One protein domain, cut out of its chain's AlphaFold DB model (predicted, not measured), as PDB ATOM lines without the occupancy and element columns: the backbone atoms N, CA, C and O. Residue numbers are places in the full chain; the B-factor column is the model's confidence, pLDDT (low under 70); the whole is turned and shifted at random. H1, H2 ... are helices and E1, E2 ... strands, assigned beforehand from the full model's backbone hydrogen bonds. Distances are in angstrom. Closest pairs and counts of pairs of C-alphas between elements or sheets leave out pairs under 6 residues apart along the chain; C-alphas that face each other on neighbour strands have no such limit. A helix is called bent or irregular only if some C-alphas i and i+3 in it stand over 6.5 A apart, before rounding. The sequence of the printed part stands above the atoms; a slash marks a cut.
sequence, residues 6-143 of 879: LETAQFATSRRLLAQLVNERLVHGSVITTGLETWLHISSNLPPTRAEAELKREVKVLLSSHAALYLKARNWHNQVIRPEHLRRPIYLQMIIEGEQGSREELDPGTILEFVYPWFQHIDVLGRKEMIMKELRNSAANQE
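AT A GLANCE: This is residues 6 to 143 of the 879 residues of an uncharacterized protein of Rhynchosporium secalis (UniProt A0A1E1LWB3). A strongly twisted wall of five antiparallel strands has helices H1, H2 and H3 over one face: H1 crosses the strands, H3 is next to H1, and H2 covers part of E2. H4 packs on H1 and H3, away from the sheet. The printed part has 138 residues with four named helices and five named strands, in the order H1 E1 E2 E3 H2 E4 E5 H3 H4; the sheet's order is E1 E2 E3 E4 E5, and the class is mixed, helices and strands. It is compact, with a radius of gyration of the C-alphas of 14.9 A, and spans 41 by 39 by 28 A.

HOW THE PARTS SIT: E1 (residues 28 to 34), E2 (37 to 43) and E3 (55 to 63) form a meander, each strand the antiparallel neighbour of the one before; N 30 and O 41 are 2.7 A apart, and N 42 and O 59 are 2.8 A apart, within hydrogen-bond range. E3 is also antiparallel to E4 (86 to 96), with N 58 and O 93 at 2.9 A, and E4 forms a hairpin with E5 (99 to 104), with N 94 and O 101 at 2.9 A. H1 (6 to 23) is on the sheet at a height of 9.4 A and runs across the strands, at 74 degrees to E4 on the local plane; the closest C-alphas of the two are those of Arg 15 and Leu 86, 6.2 A apart. H3 (108 to 118) is on the same face as H1, at a height of 10.0 A. H2 (65 to 73) is over E2, and H2 and H3 make two layers with the sheet, helices on one face of it. H1 touches H3 with residues 10 to 17 alone, at a shallow tilt of 25 degrees, the same way; the closest C-alphas are those of Ser 14 and Pro 108, 4.6 A apart. H4 (128 to 143) is not on the sheet; it forms a helical hairpin with H3, where the C-alphas of Gly 109 and Met 132 are closest, 4.7 A apart. H4 touches residues 6 to 13 of H1, at a steep tilt of 46 degrees, opposite ways; the closest C-alphas are those of Gln 10 and Ala 139, 5.1 A apart. H2 and H4 each have every O i to N i+4 pair within hydrogen-bond range, H1 13 of 14 and H3 5 of 7.

IN THESE COORDINATES: H1 begins at C-alpha 6 (6.575, 26.436, 20.456) and is 25.7 A long. E1, E2 and E3 measure 18.9, 19.0 and 25.8 A, and H2 12.5 A. E4, 27.1 A long, begins at C-alpha 86 (21.054, 36.378, 18.885) and bends by 65 degrees at residue 89; E5 measures 16.9 A. H3, 15.9 A, is irregular, with C-alphas 114 and 117 7.3 A apart. H4, 22.8 A, ends at C-alpha 143 (3.725, 30.082, 23.419).

THE WHOLE: The C-alphas of Leu 36 and Leu 125 are the two farthest apart, 42.9 A. The printed part has no cut. The links from E2 to E3 and from H2 to E4 are long. The mean pLDDT of the printed part is 87.4, and residues 47 to 55, 74 to 78 and 97 to 99 are under 70.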
ATOM      1  N   LEU A   6       5.725  27.065  19.449       93.06
ATOM      2  CA  LEU A   6       6.575  26.436  20.456       93.06
ATOM      3  C   LEU A   6       8.059  26.729  20.220       93.06
ATOM      4  O   LEU A   6       8.719  27.260  21.108       93.06
ATOM      5  N   GLU A   7       8.580  26.459  19.019       94.50
ATOM      6  CA  GLU A   7       9.988  26.732  18.690       94.50
ATOM      7  C   GLU A   7      10.328  28.220  18.841       94.50
ATOM      8  O   GLU A   7      11.405  28.578  19.321       94.50
ATOM      9  N   THR A   8       9.404  29.105  18.456       93.31
ATOM     10  CA  THR A   8       9.565  30.558  18.608       93.31
ATOM     11  C   THR A   8       9.651  30.954  20.084       93.31
ATOM     12  O   THR A   8      10.517  31.742  20.475       93.31
ATOM     13  N   ALA A   9       8.781  30.391  20.921       95.56
ATOM     14  CA  ALA A   9       8.723  30.652  22.354       95.56
ATOM     15  C   ALA A   9       9.931  30.078  23.115       95.56
ATOM     16  O   ALA A   9      10.512  30.751  23.980       95.56
ATOM     17  N   GLN A  10      10.349  28.865  22.752       96.94
ATOM     18  CA  GLN A  10      11.562  28.217  23.238       96.94
ATOM     19  C   GLN A  10      12.793  29.045  22.876       96.94
ATOM     20  O   GLN A  10      13.522  29.466  23.773       96.94
ATOM     21  N   PHE A  11      12.965  29.411  21.600       96.25
ATOM     22  CA  PHE A  11      14.078  30.256  21.169       96.25
ATOM     23  C   PHE A  11      14.097  31.610  21.892       96.25
ATOM     24  O   PHE A  11      15.151  32.046  22.356       96.25
ATOM     25  N   ALA A  12      12.941  32.266  22.047       94.81
ATOM     26  CA  ALA A  12      12.836  33.544  22.751       94.81
ATOM     27  C   ALA A  12      13.286  33.458  24.221       94.81
ATOM     28  O   ALA A  12      13.825  34.429  24.761       94.81
ATOM     29  N   THR A  13      13.084  32.312  24.864       97.25
ATOM     30  CA  THR A  13      13.530  32.048  26.239       97.25
ATOM     31  C   THR A  13      15.017  31.678  26.266       97.25
ATOM     32  O   THR A  13      15.793  32.262  27.024       97.25
ATOM     33  N   SER A  14      15.452  30.801  25.363       97.81
ATOM     34  CA  SER A  14      16.832  30.320  25.246       97.81
ATOM     35  C   SER A  14      17.830  31.419  24.902       97.81
ATOM     36  O   SER A  14      18.888  31.503  25.520       97.81
ATOM     37  N   ARG A  15      17.489  32.347  24.001       96.12
ATOM     38  CA  ARG A  15      18.363  33.492  23.697       96.12
ATOM     39  C   ARG A  15      18.586  34.407  24.909       96.12
ATOM     40  O   ARG A  15      19.664  34.972  25.060       96.12
ATOM     41  N   ARG A  16      17.596  34.533  25.804       96.19
ATOM     42  CA  ARG A  16      17.734  35.302  27.054       96.19
ATOM     43  C   ARG A  16      18.609  34.574  28.059       96.19
ATOM     44  O   ARG A  16      19.449  35.209  28.687       96.19
ATOM     45  N   LEU A  17      18.441  33.256  28.168       97.19
ATOM     46  CA  LEU A  17      19.317  32.403  28.965       97.19
ATOM     47  C   LEU A  17      20.777  32.541  28.511       97.19
ATOM     48  O   LEU A  17      21.623  32.888  29.325       97.19
ATOM     49  N   LEU A  18      21.064  32.344  27.219       97.12
ATOM     50  CA  LEU A  18      22.424  32.426  26.673       97.12
ATOM     51  C   LEU A  18      23.051  33.811  26.868       97.12
ATOM     52  O   LEU A  18      24.183  33.907  27.336       97.12
ATOM     53  N   ALA A  19      22.306  34.881  26.566       94.31
ATOM     54  CA  ALA A  19      22.779  36.243  26.787       94.31
ATOM     55  C   ALA A  19      23.134  36.481  28.265       94.31
ATOM     56  O   ALA A  19      24.196  37.027  28.557       94.31
ATOM     57  N   GLN A  20      22.291  36.032  29.204       93.31
ATOM     58  CA  GLN A  20      22.561  36.222  30.630       93.31
ATOM     59  C   GLN A  20      23.673  35.341  31.177       93.31
ATOM     60  O   GLN A  20      24.452  35.812  31.998       93.31
ATOM     61  N   LEU A  21      23.819  34.105  30.698       93.75
ATOM     62  CA  LEU A  21      24.955  33.262  31.068       93.75
ATOM     63  C   LEU A  21      26.286  33.973  30.772       93.75
ATOM     64  O   LEU A  21      27.190  33.962  31.612       93.75
ATOM     65  N   VAL A  22      26.391  34.631  29.610       92.00
ATOM     66  CA  VAL A  22      27.588  35.396  29.229       92.00
ATOM     67  C   VAL A  22      27.693  36.704  30.021       92.00
ATOM     68  O   VAL A  22      28.737  36.973  30.615       92.00
ATOM     69  N   ASN A  23      26.622  37.504  30.086       90.06
ATOM     70  CA  ASN A  23      26.636  38.808  30.764       90.06
ATOM     71  C   ASN A  23      26.912  38.693  32.275       90.06
ATOM     72  O   ASN A  23      27.637  39.513  32.834       90.06
ATOM     73  N   GLU A  24      26.388  37.656  32.936       89.62
ATOM     74  CA  GLU A  24      26.625  37.361  34.359       89.62
ATOM     75  C   GLU A  24      27.943  36.602  34.606       89.62
ATOM     76  O   GLU A  24      28.258  36.235  35.749       89.62
ATOM     77  N   ARG A  25      28.722  36.368  33.537       87.81
ATOM     78  CA  ARG A  25      30.015  35.670  33.542       87.81
ATOM     79  C   ARG A  25      29.938  34.283  34.184       87.81
ATOM     80  O   ARG A  25      30.848  33.873  34.900       87.81
ATOM     81  N   LEU A  26      28.832  33.575  33.967       90.06
ATOM     82  CA  LEU A  26      28.694  32.167  34.349       90.06
ATOM     83  C   LEU A  26      29.438  31.266  33.357       90.06
ATOM     84  O   LEU A  26      29.944  30.213  33.730       90.06
ATOM     85  N   VAL A  27      29.570  31.722  32.112       91.69
ATOM     86  CA  VAL A  27      30.267  31.031  31.020       91.69
ATOM     87  C   VAL A  27      31.199  31.996  30.285       91.69
ATOM     88  O   VAL A  27      31.093  33.216  30.452       91.69
ATOM     89  N   HIS A  28      32.114  31.458  29.484       89.88
ATOM     90  CA  HIS A  28      32.931  32.238  28.562       89.88
ATOM     91  C   HIS A  28      32.157  32.431  27.257       89.88
ATOM     92  O   HIS A  28      31.573  31.478  26.750       89.88
ATOM     93  N   GLY A  29      32.159  33.644  26.706       89.00
ATOM     94  CA  GLY A  29      31.698  33.914  25.342       89.00
ATOM     95  C   GLY A  29      32.884  34.238  24.436       89.00
ATOM     96  O   GLY A  29      33.917  34.668  24.926       89.00
ATOM     97  N   SER A  30      32.762  34.070  23.125       89.50
ATOM     98  CA  SER A  30      33.668  34.651  22.133       89.50
ATOM     99  C   SER A  30      32.947  34.860  20.805       89.50
ATOM    100  O   SER A  30      32.021  34.128  20.468       89.50
ATOM    101  N   VAL A  31      33.321  35.899  20.058       89.50
ATOM    102  CA  VAL A  31      32.711  36.197  18.755       89.50
ATOM    103  C   VAL A  31      33.617  35.663  17.652       89.50
ATOM    104  O   VAL A  31      34.745  36.125  17.500       89.50
ATOM    105  N   ILE A  32      33.116  34.709  16.868       88.25
ATOM    106  CA  ILE A  32      33.867  34.031  15.803       88.25
ATOM    107  C   ILE A  32      33.168  34.276  14.470       88.25
ATOM    108  O   ILE A  32      31.945  34.225  14.382       88.25
ATOM    109  N   THR A  33      33.931  34.565  13.418       87.44
ATOM    110  CA  THR A  33      33.390  34.719  12.059       87.44
ATOM    111  C   THR A  33      33.829  33.546  11.205       87.44
ATOM    112  O   THR A  33      35.027  33.293  11.096       87.44
ATOM    113  N   THR A  34      32.869  32.864  10.590       83.75
ATOM    114  CA  THR A  34      33.119  31.733   9.697       83.75
ATOM    115  C   THR A  34      32.405  32.010   8.381       83.75
ATOM    116  O   THR A  34      31.177  32.003   8.319       83.75
ATOM    117  N   GLY A  35      33.167  32.303   7.326       85.00
ATOM    118  CA  GLY A  35      32.595  32.763   6.058       85.00
ATOM    119  C   GLY A  35      31.861  34.100   6.217       85.00
ATOM    120  O   GLY A  35      32.442  35.070   6.702       85.00
ATOM    121  N   LEU A  36      30.589  34.146   5.807       83.06
ATOM    122  CA  LEU A  36      29.726  35.336   5.909       83.06
ATOM    123  C   LEU A  36      28.985  35.444   7.251       83.06
ATOM    124  O   LEU A  36      28.386  36.478   7.545       83.06
ATOM    125  N   GLU A  37      29.020  34.398   8.072       91.38
ATOM    126  CA  GLU A  37      28.268  34.333   9.319       91.38
ATOM    127  C   GLU A  37      29.158  34.655  10.516       91.38
ATOM    128  O   GLU A  37      30.330  34.277  10.589       91.38
ATOM    129  N   THR A  38      28.585  35.363  11.486       92.88
ATOM    130  CA  THR A  38      29.243  35.638  12.763       92.88
ATOM    131  C   THR A  38      28.470  34.937  13.869       92.88
ATOM    132  O   THR A  38      27.247  35.024  13.941       92.88
ATOM    133  N   TRP A  39      29.193  34.245  14.734       93.88
ATOM    134  CA  TRP A  39      28.666  33.371  15.766       93.88
ATOM    135  C   TRP A  39      29.130  33.851  17.135       93.88
ATOM    136  O   TRP A  39      30.286  34.243  17.304       93.88
ATOM    137  N   LEU A  40      28.239  33.779  18.120       94.31
ATOM    138  CA  LEU A  40      28.620  33.789  19.523       94.31
ATOM    139  C   LEU A  40      28.896  32.344  19.938       94.31
ATOM    140  O   LEU A  40      28.010  31.489  19.940       94.31
ATOM    141  N   HIS A  41      30.151  32.088  20.261       92.88
ATOM    142  CA  HIS A  41      30.655  30.827  20.766       92.88
ATOM    143  C   HIS A  41      30.715  30.880  22.287       92.88
ATOM    144  O   HIS A  41      31.166  31.874  22.847       92.88
ATOM    145  N   ILE A  42      30.219  29.850  22.959       94.12
ATOM    146  CA  ILE A  42      30.098  29.807  24.413       94.12
ATOM    147  C   ILE A  42      30.741  28.521  24.932       94.12
ATOM    148  O   ILE A  42      30.455  27.429  24.435       94.12
ATOM    149  N   SER A  43      31.592  28.657  25.947       91.25
ATOM    150  CA  SER A  43      32.353  27.561  26.550       91.25
ATOM    151  C   SER A  43      32.492  27.716  28.068       91.25
ATOM    152  O   SER A  43      32.118  28.737  28.651       91.25
ATOM    153  N   SER A  44      33.060  26.701  28.721       87.25
ATOM    154  CA  SER A  44      33.375  26.751  30.153       87.25
ATOM    155  C   SER A  44      34.379  27.862  30.488       87.25
ATOM    156  O   SER A  44      35.282  28.148  29.701       87.25
ATOM    157  N   ASN A  45      34.230  28.462  31.675       82.31
ATOM    158  CA  ASN A  45      35.237  29.339  32.293       82.31
ATOM    159  C   ASN A  45      36.284  28.553  33.104       82.31
ATOM    160  O   ASN A  45      37.276  29.131  33.546       82.31
ATOM    161  N   LEU A  46      36.041  27.266  33.362       76.94
ATOM    162  CA  LEU A  46      36.928  26.424  34.155       76.94
ATOM    163  C   LEU A  46      38.064  25.872  33.283       76.94
ATOM    164  O   LEU A  46      37.833  25.565  32.110       76.94
ATOM    165  N   PRO A  47      39.285  25.717  33.834       68.56
ATOM    166  CA  PRO A  47      40.331  24.973  33.151       68.56
ATOM    167  C   PRO A  47      39.853  23.533  32.913       68.56
ATOM    168  O   PRO A  47      39.207  22.965  33.797       68.56
ATOM    169  N   PRO A  48      40.160  22.937  31.747       64.12
ATOM    170  CA  PRO A  48      39.701  21.596  31.426       64.12
ATOM    171  C   PRO A  48      40.239  20.601  32.457       64.12
ATOM    172  O   PRO A  48      41.446  20.502  32.688       64.12
ATOM    173  N   THR A  49      39.338  19.855  33.087       64.06
ATOM    174  CA  THR A  49      39.702  18.684  33.886       64.06
ATOM    175  C   THR A  49      40.296  17.586  32.994       64.06
ATOM    176  O   THR A  49      40.127  17.588  31.776       64.06
ATOM    177  N   ARG A  50      40.973  16.593  33.590       57.38
ATOM    178  CA  ARG A  50      41.570  15.467  32.843       57.38
ATOM    179  C   ARG A  50      40.536  14.684  32.007       57.38
ATOM    180  O   ARG A  50      40.899  14.176  30.961       57.38
ATOM    181  N   ALA A  51      39.270  14.655  32.440       56.44
ATOM    182  CA  ALA A  51      38.144  14.068  31.704       56.44
ATOM    183  C   ALA A  51      37.538  15.017  30.640       56.44
ATOM    184  O   ALA A  51      37.026  14.562  29.623       56.44
ATOM    185  N   GLU A  52      37.608  16.339  30.831       56.94
ATOM    186  CA  GLU A  52      37.190  17.337  29.825       56.94
ATOM    187  C   GLU A  52      38.237  17.550  28.721       56.94
ATOM    188  O   GLU A  52      37.915  18.090  27.665       56.94
ATOM    189  N   ALA A  53      39.481  17.108  28.930       58.72
ATOM    190  CA  ALA A  53      40.500  17.077  27.881       58.72
ATOM    191  C   ALA A  53      40.143  16.098  26.740       58.72
ATOM    192  O   ALA A  53      40.578  16.307  25.609       58.72
ATOM    193  N   GLU A  54      39.327  15.077  27.024       58.78
ATOM    194  CA  GLU A  54      38.844  14.071  26.061       58.78
ATOM    195  C   GLU A  54      37.446  14.411  25.492       58.78
ATOM    196  O   GLU A  54      37.104  13.973  24.392       58.78
ATOM    197  N   LEU A  55      36.659  15.237  26.203       68.19
ATOM    198  CA  LEU A  55      35.298  15.663  25.840       68.19
ATOM    199  C   LEU A  55      35.175  17.196  25.834       68.19
ATOM    200  O   LEU A  55      34.948  17.818  26.875       68.19
ATOM    201  N   LYS A  56      35.215  17.816  24.648       77.88
ATOM    202  CA  LYS A  56      35.007  19.268  24.505       77.88
ATOM    203  C   LYS A  56      33.531  19.581  24.260       77.88
ATOM    204  O   LYS A  56      32.949  19.101  23.289       77.88
ATOM    205  N   ARG A  57      32.929  20.413  25.116       87.25
ATOM    206  CA  ARG A  57      31.547  20.906  24.972       87.25
ATOM    207  C   ARG A  57      31.537  22.382  24.608       87.25
ATOM    208  O   ARG A  57      32.228  23.175  25.243       87.25
ATOM    209  N   GLU A  58      30.719  22.754  23.636       90.69
ATOM    210  CA  GLU A  58      30.595  24.136  23.171       90.69
ATOM    211  C   GLU A  58      29.152  24.440  22.764       90.69
ATOM    212  O   GLU A  58      28.424  23.558  22.308       90.69
ATOM    213  N   VAL A  59      28.737  25.699  22.896       95.19
ATOM    214  CA  VAL A  59      27.469  26.190  22.341       95.19
ATOM    215  C   VAL A  59      27.765  27.256  21.291       95.19
ATOM    216  O   VAL A  59      28.589  28.139  21.513       95.19
ATOM    217  N   LYS A  60      27.101  27.189  20.137       94.88
ATOM    218  CA  LYS A  60      27.159  28.224  19.092       94.88
ATOM    219  C   LYS A  60      25.777  28.794  18.862       94.88
ATOM    220  O   LYS A  60      24.834  28.040  18.670       94.88
ATOM    221  N   VAL A  61      25.659  30.113  18.833       96.25
ATOM    222  CA  VAL A  61      24.422  30.798  18.452       96.25
ATOM    223  C   VAL A  61      24.731  31.885  17.435       96.25
ATOM    224  O   VAL A  61      25.724  32.604  17.566       96.25
ATOM    225  N   LEU A  62      23.914  31.975  16.388       96.06
ATOM    226  CA  LEU A  62      24.129  32.929  15.306       96.06
ATOM    227  C   LEU A  62      23.930  34.368  15.810       96.06
ATOM    228  O   LEU A  62      23.012  34.643  16.584       96.06
ATOM    229  N   LEU A  63      24.770  35.300  15.361       94.12
ATOM    230  CA  LEU A  63      24.585  36.733  15.590       94.12
ATOM    231  C   LEU A  63      23.915  37.380  14.379       94.12
ATOM    232  O   LEU A  63      24.240  37.077  13.233       94.12
ATOM    233  N   SER A  64      23.005  38.321  14.631       91.31
ATOM    234  CA  SER A  64      22.497  39.190  13.562       91.31
ATOM    235  C   SER A  64      23.634  40.010  12.935       91.31
ATOM    236  O   SER A  64      24.609  40.352  13.609       91.31
ATOM    237  N   SER A  65      23.501  40.370  11.657       86.12
ATOM    238  CA  SER A  65      24.497  41.173  10.929       86.12
ATOM    239  C   SER A  65      24.802  42.506  11.629       86.12
ATOM    240  O   SER A  65      25.968  42.854  11.817       86.12
ATOM    241  N   HIS A  66      23.767  43.209  12.098       85.00
ATOM    242  CA  HIS A  66      23.908  44.456  12.856       85.00
ATOM    243  C   HIS A  66      24.664  44.257  14.177       85.00
ATOM    244  O   HIS A  66      25.568  45.037  14.490       85.00
ATOM    245  N   ALA A  67      24.349  43.195  14.927       87.12
ATOM    246  CA  ALA A  67      25.040  42.883  16.176       87.12
ATOM    247  C   ALA A  67      26.499  42.467  15.948       87.12
ATOM    248  O   ALA A  67      27.378  42.850  16.717       87.12
ATOM    249  N   ALA A  68      26.777  41.718  14.880       86.25
ATOM    250  CA  ALA A  68      28.131  41.324  14.515       86.25
ATOM    251  C   ALA A  68      29.025  42.548  14.263       86.25
ATOM    252  O   ALA A  68      30.152  42.593  14.757       86.25
ATOM    253  N   LEU A  69      28.512  43.556  13.549       84.00
ATOM    254  CA  LEU A  69      29.204  44.832  13.343       84.00
ATOM    255  C   LEU A  69      29.409  45.580  14.667       84.00
ATOM    256  O   LEU A  69      30.530  45.991  14.970       84.00
ATOM    257  N   TYR A  70      28.355  45.684  15.480       82.81
ATOM    258  CA  TYR A  70      28.388  46.361  16.777       82.81
ATOM    259  C   TYR A  70      29.453  45.775  17.717       82.81
ATOM    260  O   TYR A  70      30.277  46.506  18.275       82.81
ATOM    261  N   LEU A  71      29.456  44.448  17.879       82.81
ATOM    262  CA  LEU A  71      30.344  43.742  18.802       82.81
ATOM    263  C   LEU A  71      31.801  43.735  18.317       82.81
ATOM    264  O   LEU A  71      32.711  43.847  19.139       82.81
ATOM    265  N   LYS A  72      32.039  43.656  16.999       76.94
ATOM    266  CA  LYS A  72      33.392  43.749  16.419       76.94
ATOM    267  C   LYS A  72      33.999  45.138  16.606       76.94
ATOM    268  O   LYS A  72      35.145  45.245  17.029       76.94
ATOM    269  N   ALA A  73      33.236  46.194  16.327       70.00
ATOM    270  CA  ALA A  73      33.741  47.568  16.348       70.00
ATOM    271  C   ALA A  73      34.097  48.081  17.755       70.00
ATOM    272  O   ALA A  73      34.908  48.994  17.886       70.00
ATOM    273  N   ARG A  74      33.487  47.527  18.814       64.62
ATOM    274  CA  ARG A  74      33.561  48.076  20.183       64.62
ATOM    275  C   ARG A  74      34.220  47.160  21.213       64.62
ATOM    276  O   ARG A  74      33.986  47.342  22.406       64.62
ATOM    277  N   ASN A  75      35.031  46.204  20.756       67.12
ATOM    278  CA  ASN A  75      35.661  45.171  21.581       67.12
ATOM    279  C   ASN A  75      34.631  44.425  22.450       67.12
ATOM    280  O   ASN A  75      34.339  44.812  23.583       67.12
ATOM    281  N   TRP A  76      34.069  43.348  21.896       68.38
ATOM    282  CA  TRP A  76      32.935  42.614  22.465       68.38
ATOM    283  C   TRP A  76      33.081  42.271  23.962       68.38
ATOM    284  O   TRP A  76      32.075  42.255  24.665       68.38
ATOM    285  N   HIS A  77      34.308  42.060  24.464       61.03
ATOM    286  CA  HIS A  77      34.605  41.758  25.873       61.03
ATOM    287  C   HIS A  77      34.044  42.784  26.873       61.03
ATOM    288  O   HIS A  77      33.807  42.445  28.033       61.03
ATOM    289  N   ASN A  78      33.822  44.023  26.425       63.31
ATOM    290  CA  ASN A  78      33.309  45.123  27.241       63.31
ATOM    291  C   ASN A  78      31.840  45.465  26.934       63.31
ATOM    292  O   ASN A  78      31.332  46.472  27.422       63.31
ATOM    293  N   GLN A  79      31.156  44.665  26.112       74.38
ATOM    294  CA  GLN A  79      29.798  44.946  25.652       74.38
ATOM    295  C   GLN A  79      28.779  43.981  26.257       74.38
ATOM    296  O   GLN A  79      29.017  42.781  26.371       74.38
ATOM    297  N   VAL A  80      27.602  44.509  26.599       82.31
ATOM    298  CA  VAL A  80      26.451  43.693  27.001       82.31
ATOM    299  C   VAL A  80      25.874  43.009  25.765       82.31
ATOM    300  O   VAL A  80      25.497  43.683  24.803       82.31
ATOM    301  N   ILE A  81      25.752  41.684  25.815       88.38
ATOM    302  CA  ILE A  81      25.071  40.904  24.782       88.38
ATOM    303  C   ILE A  81      23.568  41.013  25.020       88.38
ATOM    304  O   ILE A  81      23.060  40.616  26.072       88.38
ATOM    305  N   ARG A  82      22.836  41.558  24.050       90.12
ATOM    306  CA  ARG A  82      21.375  41.652  24.115       90.12
ATOM    307  C   ARG A  82      20.752  40.378  23.541       90.12
ATOM    308  O   ARG A  82      21.260  39.851  22.553       90.12
ATOM    309  N   PRO A  83      19.638  39.876  24.095       92.31
ATOM    310  CA  PRO A  83      18.902  38.756  23.501       92.31
ATOM    311  C   PRO A  83      18.533  38.994  22.027       92.31
ATOM    312  O   PRO A  83      18.531  38.063  21.225       92.31
ATOM    313  N   GLU A  84      18.282  40.250  21.658       90.31
ATOM    314  CA  GLU A  84      18.001  40.721  20.300       90.31
ATOM    315  C   GLU A  84      19.210  40.629  19.359       90.31
ATOM    316  O   GLU A  84      19.034  40.710  18.145       90.31
ATOM    317  N   HIS A  85      20.427  40.421  19.868       92.19
ATOM    318  CA  HIS A  85      21.611  40.171  19.041       92.19
ATOM    319  C   HIS A  85      21.641  38.748  18.485       92.19
ATOM    320  O   HIS A  85      22.228  38.524  17.426       92.19
ATOM    321  N   LEU A  86      20.996  37.806  19.179       95.25
ATOM    322  CA  LEU A  86      21.054  36.378  18.885       95.25
ATOM    323  C   LEU A  86      19.960  35.966  17.888       95.25
ATOM    324  O   LEU A  86      18.814  36.432  17.944       95.25
ATOM    325  N   ARG A  87      20.304  35.070  16.968       94.38
ATOM    326  CA  ARG A  87      19.433  34.480  15.945       94.38
ATOM    327  C   ARG A  87      19.573  32.957  15.967       94.38
ATOM    328  O   ARG A  87      20.533  32.421  16.512       94.38
ATOM    329  N   ARG A  88      18.584  32.258  15.406       92.69
ATOM    330  CA  ARG A  88      18.690  30.817  15.141       92.69
ATOM    331  C   ARG A  88      19.732  30.571  14.039       92.69
ATOM    332  O   ARG A  88      19.876  31.443  13.182       92.69
ATOM    333  N   PRO A  89      20.388  29.401  14.018       94.56
ATOM    334  CA  PRO A  89      20.236  28.277  14.954       94.56
ATOM    335  C   PRO A  89      21.062  28.436  16.248       94.56
ATOM    336  O   PRO A  89      21.997  29.235  16.316       94.56
ATOM    337  N   ILE A  90      20.709  27.652  17.276       96.56
ATOM    338  CA  ILE A  90      21.548  27.393  18.460       96.56
ATOM    339  C   ILE A  90      22.036  25.947  18.357       96.56
ATOM    340  O   ILE A  90      21.219  25.032  18.346       96.56
ATOM    341  N   TYR A  91      23.347  25.733  18.308       96.25
ATOM    342  CA  TYR A  91      23.961  24.411  18.261       96.25
ATOM    343  C   TYR A  91      24.616  24.046  19.588       96.25
ATOM    344  O   TYR A  91      25.446  24.800  20.098       96.25
ATOM    345  N   LEU A  92      24.303  22.852  20.092       95.19
ATOM    346  CA  LEU A  92      25.079  22.180  21.133       95.19
ATOM    347  C   LEU A  92      26.094  21.263  20.449       95.19
ATOM    348  O   LEU A  92      25.707  20.379  19.681       95.19
ATOM    349  N   GLN A  93      27.380  21.491  20.708       91.75
ATOM    350  CA  GLN A  93      28.482  20.759  20.089       91.75
ATOM    351  C   GLN A  93      29.234  19.943  21.136       91.75
ATOM    352  O   GLN A  93      29.614  20.463  22.187       91.75
ATOM    353  N   MET A  94      29.457  18.668  20.832       85.50
ATOM    354  CA  MET A  94      30.315  17.776  21.606       85.50
ATOM    355  C   MET A  94      31.380  17.193  20.689       85.50
ATOM    356  O   MET A  94      31.066  16.714  19.602       85.50
ATOM    357  N   ILE A  95      32.631  17.241  21.133       79.00
ATOM    358  CA  ILE A  95      33.768  16.643  20.439       79.00
ATOM    359  C   ILE A  95      34.320  15.553  21.350       79.00
ATOM    360  O   ILE A  95      34.755  15.864  22.461       79.00
ATOM    361  N   ILE A  96      34.267  14.306  20.884       76.56
ATOM    362  CA  ILE A  96      34.766  13.112  21.582       76.56
ATOM    363  C   ILE A  96      35.827  12.493  20.684       76.56
ATOM    364  O   ILE A  96      35.513  12.144  19.553       76.56
ATOM    365  N   GLU A  97      37.077  12.415  21.144       68.56
ATOM    366  CA  GLU A  97      38.171  11.746  20.407       68.56
ATOM    367  C   GLU A  97      38.348  12.198  18.932       68.56
ATOM    368  O   GLU A  97      38.887  11.475  18.101       68.56
ATOM    369  N   GLY A  98      37.921  13.420  18.590       65.94
ATOM    370  CA  GLY A  98      37.997  13.979  17.231       65.94
ATOM    371  C   GLY A  98      36.721  13.843  16.390       65.94
ATOM    372  O   GLY A  98      36.617  14.506  15.358       65.94
ATOM    373  N   GLU A  99      35.719  13.084  16.841       66.56
ATOM    374  CA  GLU A  99      34.390  13.057  16.225       66.56
ATOM    375  C   GLU A  99      33.519  14.201  16.760       66.56
ATOM    376  O   GLU A  99      33.328  14.364  17.968       66.56
ATOM    377  N   GLN A 100      32.992  15.023  15.848       77.06
ATOM    378  CA  GLN A 100      32.183  16.194  16.182       77.06
ATOM    379  C   GLN A 100      30.688  15.895  16.013       77.06
ATOM    380  O   GLN A 100      30.170  15.843  14.898       77.06
ATOM    381  N   GLY A 101      29.975  15.781  17.132       82.62
ATOM    382  CA  GLY A 101      28.514  15.783  17.172       82.62
ATOM    383  C   GLY A 101      27.977  17.207  17.328       82.62
ATOM    384  O   GLY A 101      28.393  17.938  18.225       82.62
ATOM    385  N   SER A 102      27.036  17.616  16.475       88.44
ATOM    386  CA  SER A 102      26.360  18.919  16.561       88.44
ATOM    387  C   SER A 102      24.859  18.728  16.383       88.44
ATOM    388  O   SER A 102      24.436  18.091  15.422       88.44
ATOM    389  N   ARG A 103      24.048  19.295  17.282       93.81
ATOM    390  CA  ARG A 103      22.579  19.281  17.171       93.81
ATOM    391  C   ARG A 103      21.996  20.663  17.430       93.81
ATOM    392  O   ARG A 103      22.497  21.372  18.304       93.81
ATOM    393  N   GLU A 104      20.974  21.049  16.667       95.12
ATOM    394  CA  GLU A 104      20.197  22.251  16.988       95.12
ATOM    395  C   GLU A 104      19.374  21.974  18.250       95.12
ATOM    396  O   GLU A 104      18.784  20.902  18.378       95.12
ATOM    397  N   GLU A 105      19.357  22.917  19.189       96.75
ATOM    398  CA  GLU A 105      18.561  22.818  20.410       96.75
ATOM    399  C   GLU A 105      17.900  24.158  20.714       96.75
ATOM    400  O   GLU A 105      18.552  25.202  20.691       96.75
ATOM    401  N   LEU A 106      16.610  24.126  21.038       96.69
ATOM    402  CA  LEU A 106      15.843  25.317  21.389       96.69
ATOM    403  C   LEU A 106      15.274  25.247  22.801       96.69
ATOM    404  O   LEU A 106      14.968  26.308  23.343       96.69
ATOM    405  N   ASP A 107      15.150  24.065  23.414       97.25
ATOM    406  CA  ASP A 107      14.618  23.938  24.769       97.25
ATOM    407  C   ASP A 107      15.569  24.595  25.783       97.25
ATOM    408  O   ASP A 107      16.710  24.147  25.952       97.25
ATOM    409  N   PRO A 108      15.126  25.638  26.510       97.44
ATOM    410  CA  PRO A 108      15.990  26.329  27.461       97.44
ATOM    411  C   PRO A 108      16.403  25.429  28.633       97.44
ATOM    412  O   PRO A 108      17.462  25.649  29.215       97.44
ATOM    413  N   GLY A 109      15.599  24.415  28.976       97.38
ATOM    414  CA  GLY A 109      15.942  23.427  29.999       97.38
ATOM    415  C   GLY A 109      17.108  22.542  29.565       97.38
ATOM    416  O   GLY A 109      18.083  22.432  30.303       97.38
ATOM    417  N   THR A 110      17.052  21.976  28.356       97.38
ATOM    418  CA  THR A 110      18.141  21.162  27.793       97.38
ATOM    419  C   THR A 110      19.418  21.979  27.598       97.38
ATOM    420  O   THR A 110      20.508  21.502  27.910       97.38
ATOM    421  N   ILE A 111      19.307  23.228  27.127       97.44
ATOM    422  CA  ILE A 111      20.464  24.128  27.015       97.44
ATOM    423  C   ILE A 111      21.076  24.370  28.393       97.44
ATOM    424  O   ILE A 111      22.288  24.222  28.536       97.44
ATOM    425  N   LEU A 112      20.259  24.711  29.400       96.75
ATOM    426  CA  LEU A 112      20.740  24.919  30.765       96.75
ATOM    427  C   LEU A 112      21.451  23.670  31.283       96.75
ATOM    428  O   LEU A 112      22.570  23.782  31.763       96.75
ATOM    429  N   GLU A 113      20.843  22.496  31.149       96.06
ATOM    430  CA  GLU A 113      21.429  21.224  31.573       96.06
ATOM    431  C   GLU A 113      22.781  20.945  30.903       96.06
ATOM    432  O   GLU A 113      23.725  20.515  31.568       96.06
ATOM    433  N   PHE A 114      22.904  21.251  29.610       94.50
ATOM    434  CA  PHE A 114      24.142  21.071  28.856       94.50
ATOM    435  C   PHE A 114      25.294  21.930  29.399       94.50
ATOM    436  O   PHE A 114      26.422  21.441  29.520       94.50
ATOM    437  N   VAL A 115      25.011  23.195  29.735       93.94
ATOM    438  CA  VAL A 115      26.020  24.165  30.197       93.94
ATOM    439  C   VAL A 115      26.207  24.193  31.715       93.94
ATOM    440  O   VAL A 115      27.220  24.697  32.193       93.94
ATOM    441  N   TYR A 116      25.259  23.656  32.488       93.12
ATOM    442  CA  TYR A 116      25.251  23.714  33.952       93.12
ATOM    443  C   TYR A 116      26.546  23.202  34.607       93.12
ATOM    444  O   TYR A 116      27.028  23.865  35.528       93.12
ATOM    445  N   PRO A 117      27.190  22.110  34.134       90.69
ATOM    446  CA  PRO A 117      28.457  21.650  34.707       90.69
ATOM    447  C   PRO A 117      29.559  22.719  34.743       90.69
ATOM    448  O   PRO A 117      30.405  22.684  35.635       90.69
ATOM    449  N   TRP A 118      29.533  23.702  33.835       90.44
ATOM    450  CA  TRP A 118      30.532  24.774  33.765       90.44
ATOM    451  C   TRP A 118      30.454  25.763  34.934       90.44
ATOM    452  O   TRP A 118      31.440  26.431  35.240       90.44
ATOM    453  N   PHE A 119      29.302  25.858  35.601       90.12
ATOM    454  CA  PHE A 119      29.074  26.805  36.696       90.12
ATOM    455  C   PHE A 119      28.320  26.212  37.891       90.12
ATOM    456  O   PHE A 119      27.958  26.949  38.802       90.12
ATOM    457  N   GLN A 120      28.128  24.891  37.948       89.06
ATOM    458  CA  GLN A 120      27.432  24.211  39.051       89.06
ATOM    459  C   GLN A 120      28.006  24.535  40.439       89.06
ATOM    460  O   GLN A 120      27.275  24.566  41.418       89.06
ATOM    461  N   HIS A 121      29.307  24.829  40.520       83.75
ATOM    462  CA  HIS A 121      29.996  25.223  41.752       83.75
ATOM    463  C   HIS A 121      29.529  26.584  42.304       83.75
ATOM    464  O   HIS A 121      29.809  26.903  43.455       83.75
ATOM    465  N   ILE A 122      28.839  27.391  41.490       83.81
ATOM    466  CA  ILE A 122      28.247  28.678  41.877       83.81
ATOM    467  C   ILE A 122      26.852  28.474  42.493       83.81
ATOM    468  O   ILE A 122      26.440  29.261  43.343       83.81
ATOM    469  N   ASP A 123      26.125  27.422  42.101       82.62
ATOM    470  CA  ASP A 123      24.788  27.101  42.616       82.62
ATOM    471  C   ASP A 123      24.867  26.290  43.918       82.62
ATOM    472  O   ASP A 123      24.593  25.090  43.961       82.62
ATOM    473  N   VAL A 124      25.254  26.963  45.002       77.50
ATOM    474  CA  VAL A 124      25.459  26.344  46.327       77.50
ATOM    475  C   VAL A 124      24.186  25.671  46.866       77.50
ATOM    476  O   VAL A 124      24.271  24.712  47.629       77.50
ATOM    477  N   LEU A 125      23.003  26.148  46.461       82.25
ATOM    478  CA  LEU A 125      21.709  25.627  46.910       82.25
ATOM    479  C   LEU A 125      21.165  24.489  46.029       82.25
ATOM    480  O   LEU A 125      20.085  23.975  46.320       82.25
ATOM    481  N   GLY A 126      21.870  24.100  44.959       85.50
ATOM    482  CA  GLY A 126      21.468  22.994  44.085       85.50
ATOM    483  C   GLY A 126      20.129  23.230  43.377       85.50
ATOM    484  O   GLY A 126      19.291  22.332  43.292       85.50
ATOM    485  N   ARG A 127      19.897  24.448  42.880       88.19
ATOM    486  CA  ARG A 127      18.618  24.909  42.318       88.19
ATOM    487  C   ARG A 127      18.408  24.603  40.837       88.19
ATOM    488  O   ARG A 127      17.358  24.972  40.306       88.19
ATOM    489  N   LYS A 128      19.335  23.895  40.184       93.88
ATOM    490  CA  LYS A 128      19.248  23.451  38.778       93.88
ATOM    491  C   LYS A 128      17.830  23.077  38.326       93.88
ATOM    492  O   LYS A 128      17.306  23.692  37.401       93.88
ATOM    493  N   GLU A 129      17.192  22.112  38.993       94.75
ATOM    494  CA  GLU A 129      15.880  21.578  38.585       94.75
ATOM    495  C   GLU A 129      14.761  22.623  38.680       94.75
ATOM    496  O   GLU A 129      13.901  22.715  37.802       94.75
ATOM    497  N   MET A 130      14.795  23.476  39.708       91.88
ATOM    498  CA  MET A 130      13.852  24.587  39.849       91.88
ATOM    499  C   MET A 130      14.028  25.596  38.707       91.88
ATOM    500  O   MET A 130      13.041  26.009  38.097       91.88
ATOM    501  N   ILE A 131      15.271  25.971  38.384       93.94
ATOM    502  CA  ILE A 131      15.565  26.919  37.299       93.94
ATOM    503  C   ILE A 131      15.131  26.330  35.950       93.94
ATOM    504  O   ILE A 131      14.472  27.015  35.169       93.94
ATOM    505  N   MET A 132      15.426  25.051  35.690       96.00
ATOM    506  CA  MET A 132      14.979  24.350  34.480       96.00
ATOM    507  C   MET A 132      13.450  24.345  34.360       96.00
ATOM    508  O   MET A 132      12.915  24.655  33.292       96.00
ATOM    509  N   LYS A 133      12.738  24.048  35.455       94.38
ATOM    510  CA  LYS A 133      11.270  24.070  35.495       94.38
ATOM    511  C   LYS A 133      10.713  25.454  35.165       94.38
ATOM    512  O   LYS A 133       9.798  25.563  34.354       94.38
ATOM    513  N   GLU A 134      11.266  26.511  35.753       94.50
ATOM    514  CA  GLU A 134      10.807  27.881  35.500       94.50
ATOM    515  C   GLU A 134      11.127  28.374  34.082       94.50
ATOM    516  O   GLU A 134      10.317  29.077  33.478       94.50
ATOM    517  N   LEU A 135      12.270  27.981  33.513       96.69
ATOM    518  CA  LEU A 135      12.609  28.273  32.119       96.69
ATOM    519  C   LEU A 135      11.610  27.624  31.153       96.69
ATOM    520  O   LEU A 135      11.098  28.296  30.257       96.69
ATOM    521  N   ARG A 136      11.282  26.343  31.358       96.88
ATOM    522  CA  ARG A 136      10.281  25.636  30.543       96.88
ATOM    523  C   ARG A 136       8.880  26.217  30.725       96.88
ATOM    524  O   ARG A 136       8.182  26.434  29.740       96.88
ATOM    525  N   ASN A 137       8.498  26.561  31.956       95.75
ATOM    526  CA  ASN A 137       7.251  27.276  32.238       95.75
ATOM    527  C   ASN A 137       7.201  28.641  31.522       95.75
ATOM    528  O   ASN A 137       6.189  28.980  30.918       95.75
ATOM    529  N   SER A 138       8.306  29.393  31.506       96.31
ATOM    530  CA  SER A 138       8.406  30.656  30.765       96.31
ATOM    531  C   SER A 138       8.221  30.461  29.256       96.31
ATOM    532  O   SER A 138       7.555  31.281  28.624       96.31
ATOM    533  N   ALA A 139       8.778  29.394  28.674       96.88
ATOM    534  CA  ALA A 139       8.593  29.070  27.259       96.88
ATOM    535  C   ALA A 139       7.139  28.670  26.947       96.88
ATOM    536  O   ALA A 139       6.555  29.213  26.014       96.88
ATOM    537  N   ALA A 140       6.518  27.813  27.762       96.44
ATOM    538  CA  ALA A 140       5.117  27.415  27.592       96.44
ATOM    539  C   ALA A 140       4.149  28.608  27.714       96.44
ATOM    540  O   ALA A 140       3.238  28.781  26.906       96.44
ATOM    541  N   ASN A 141       4.379  29.497  28.686       95.50
ATOM    542  CA  ASN A 141       3.586  30.718  28.825       95.50
ATOM    543  C   ASN A 141       3.797  31.658  27.629       95.50
ATOM    544  O   ASN A 141       2.849  32.286  27.162       95.50
ATOM    545  N   GLN A 142       5.023  31.757  27.108       95.75
ATOM    546  CA  GLN A 142       5.315  32.556  25.919       95.75
ATOM    547  C   GLN A 142       4.604  32.014  24.671       95.75
ATOM    548  O   GLN A 142       4.116  32.819  23.880       95.75
ATOM    549  N   GLU A 143       4.508  30.696  24.498       95.81
ATOM    550  CA  GLU A 143       3.725  30.082  23.419       95.81
ATOM    551  C   GLU A 143       2.255  30.501  23.510       95.81
ATOM    552  O   GLU A 143       1.714  31.040  22.543       95.81
TER     553      GLU A 143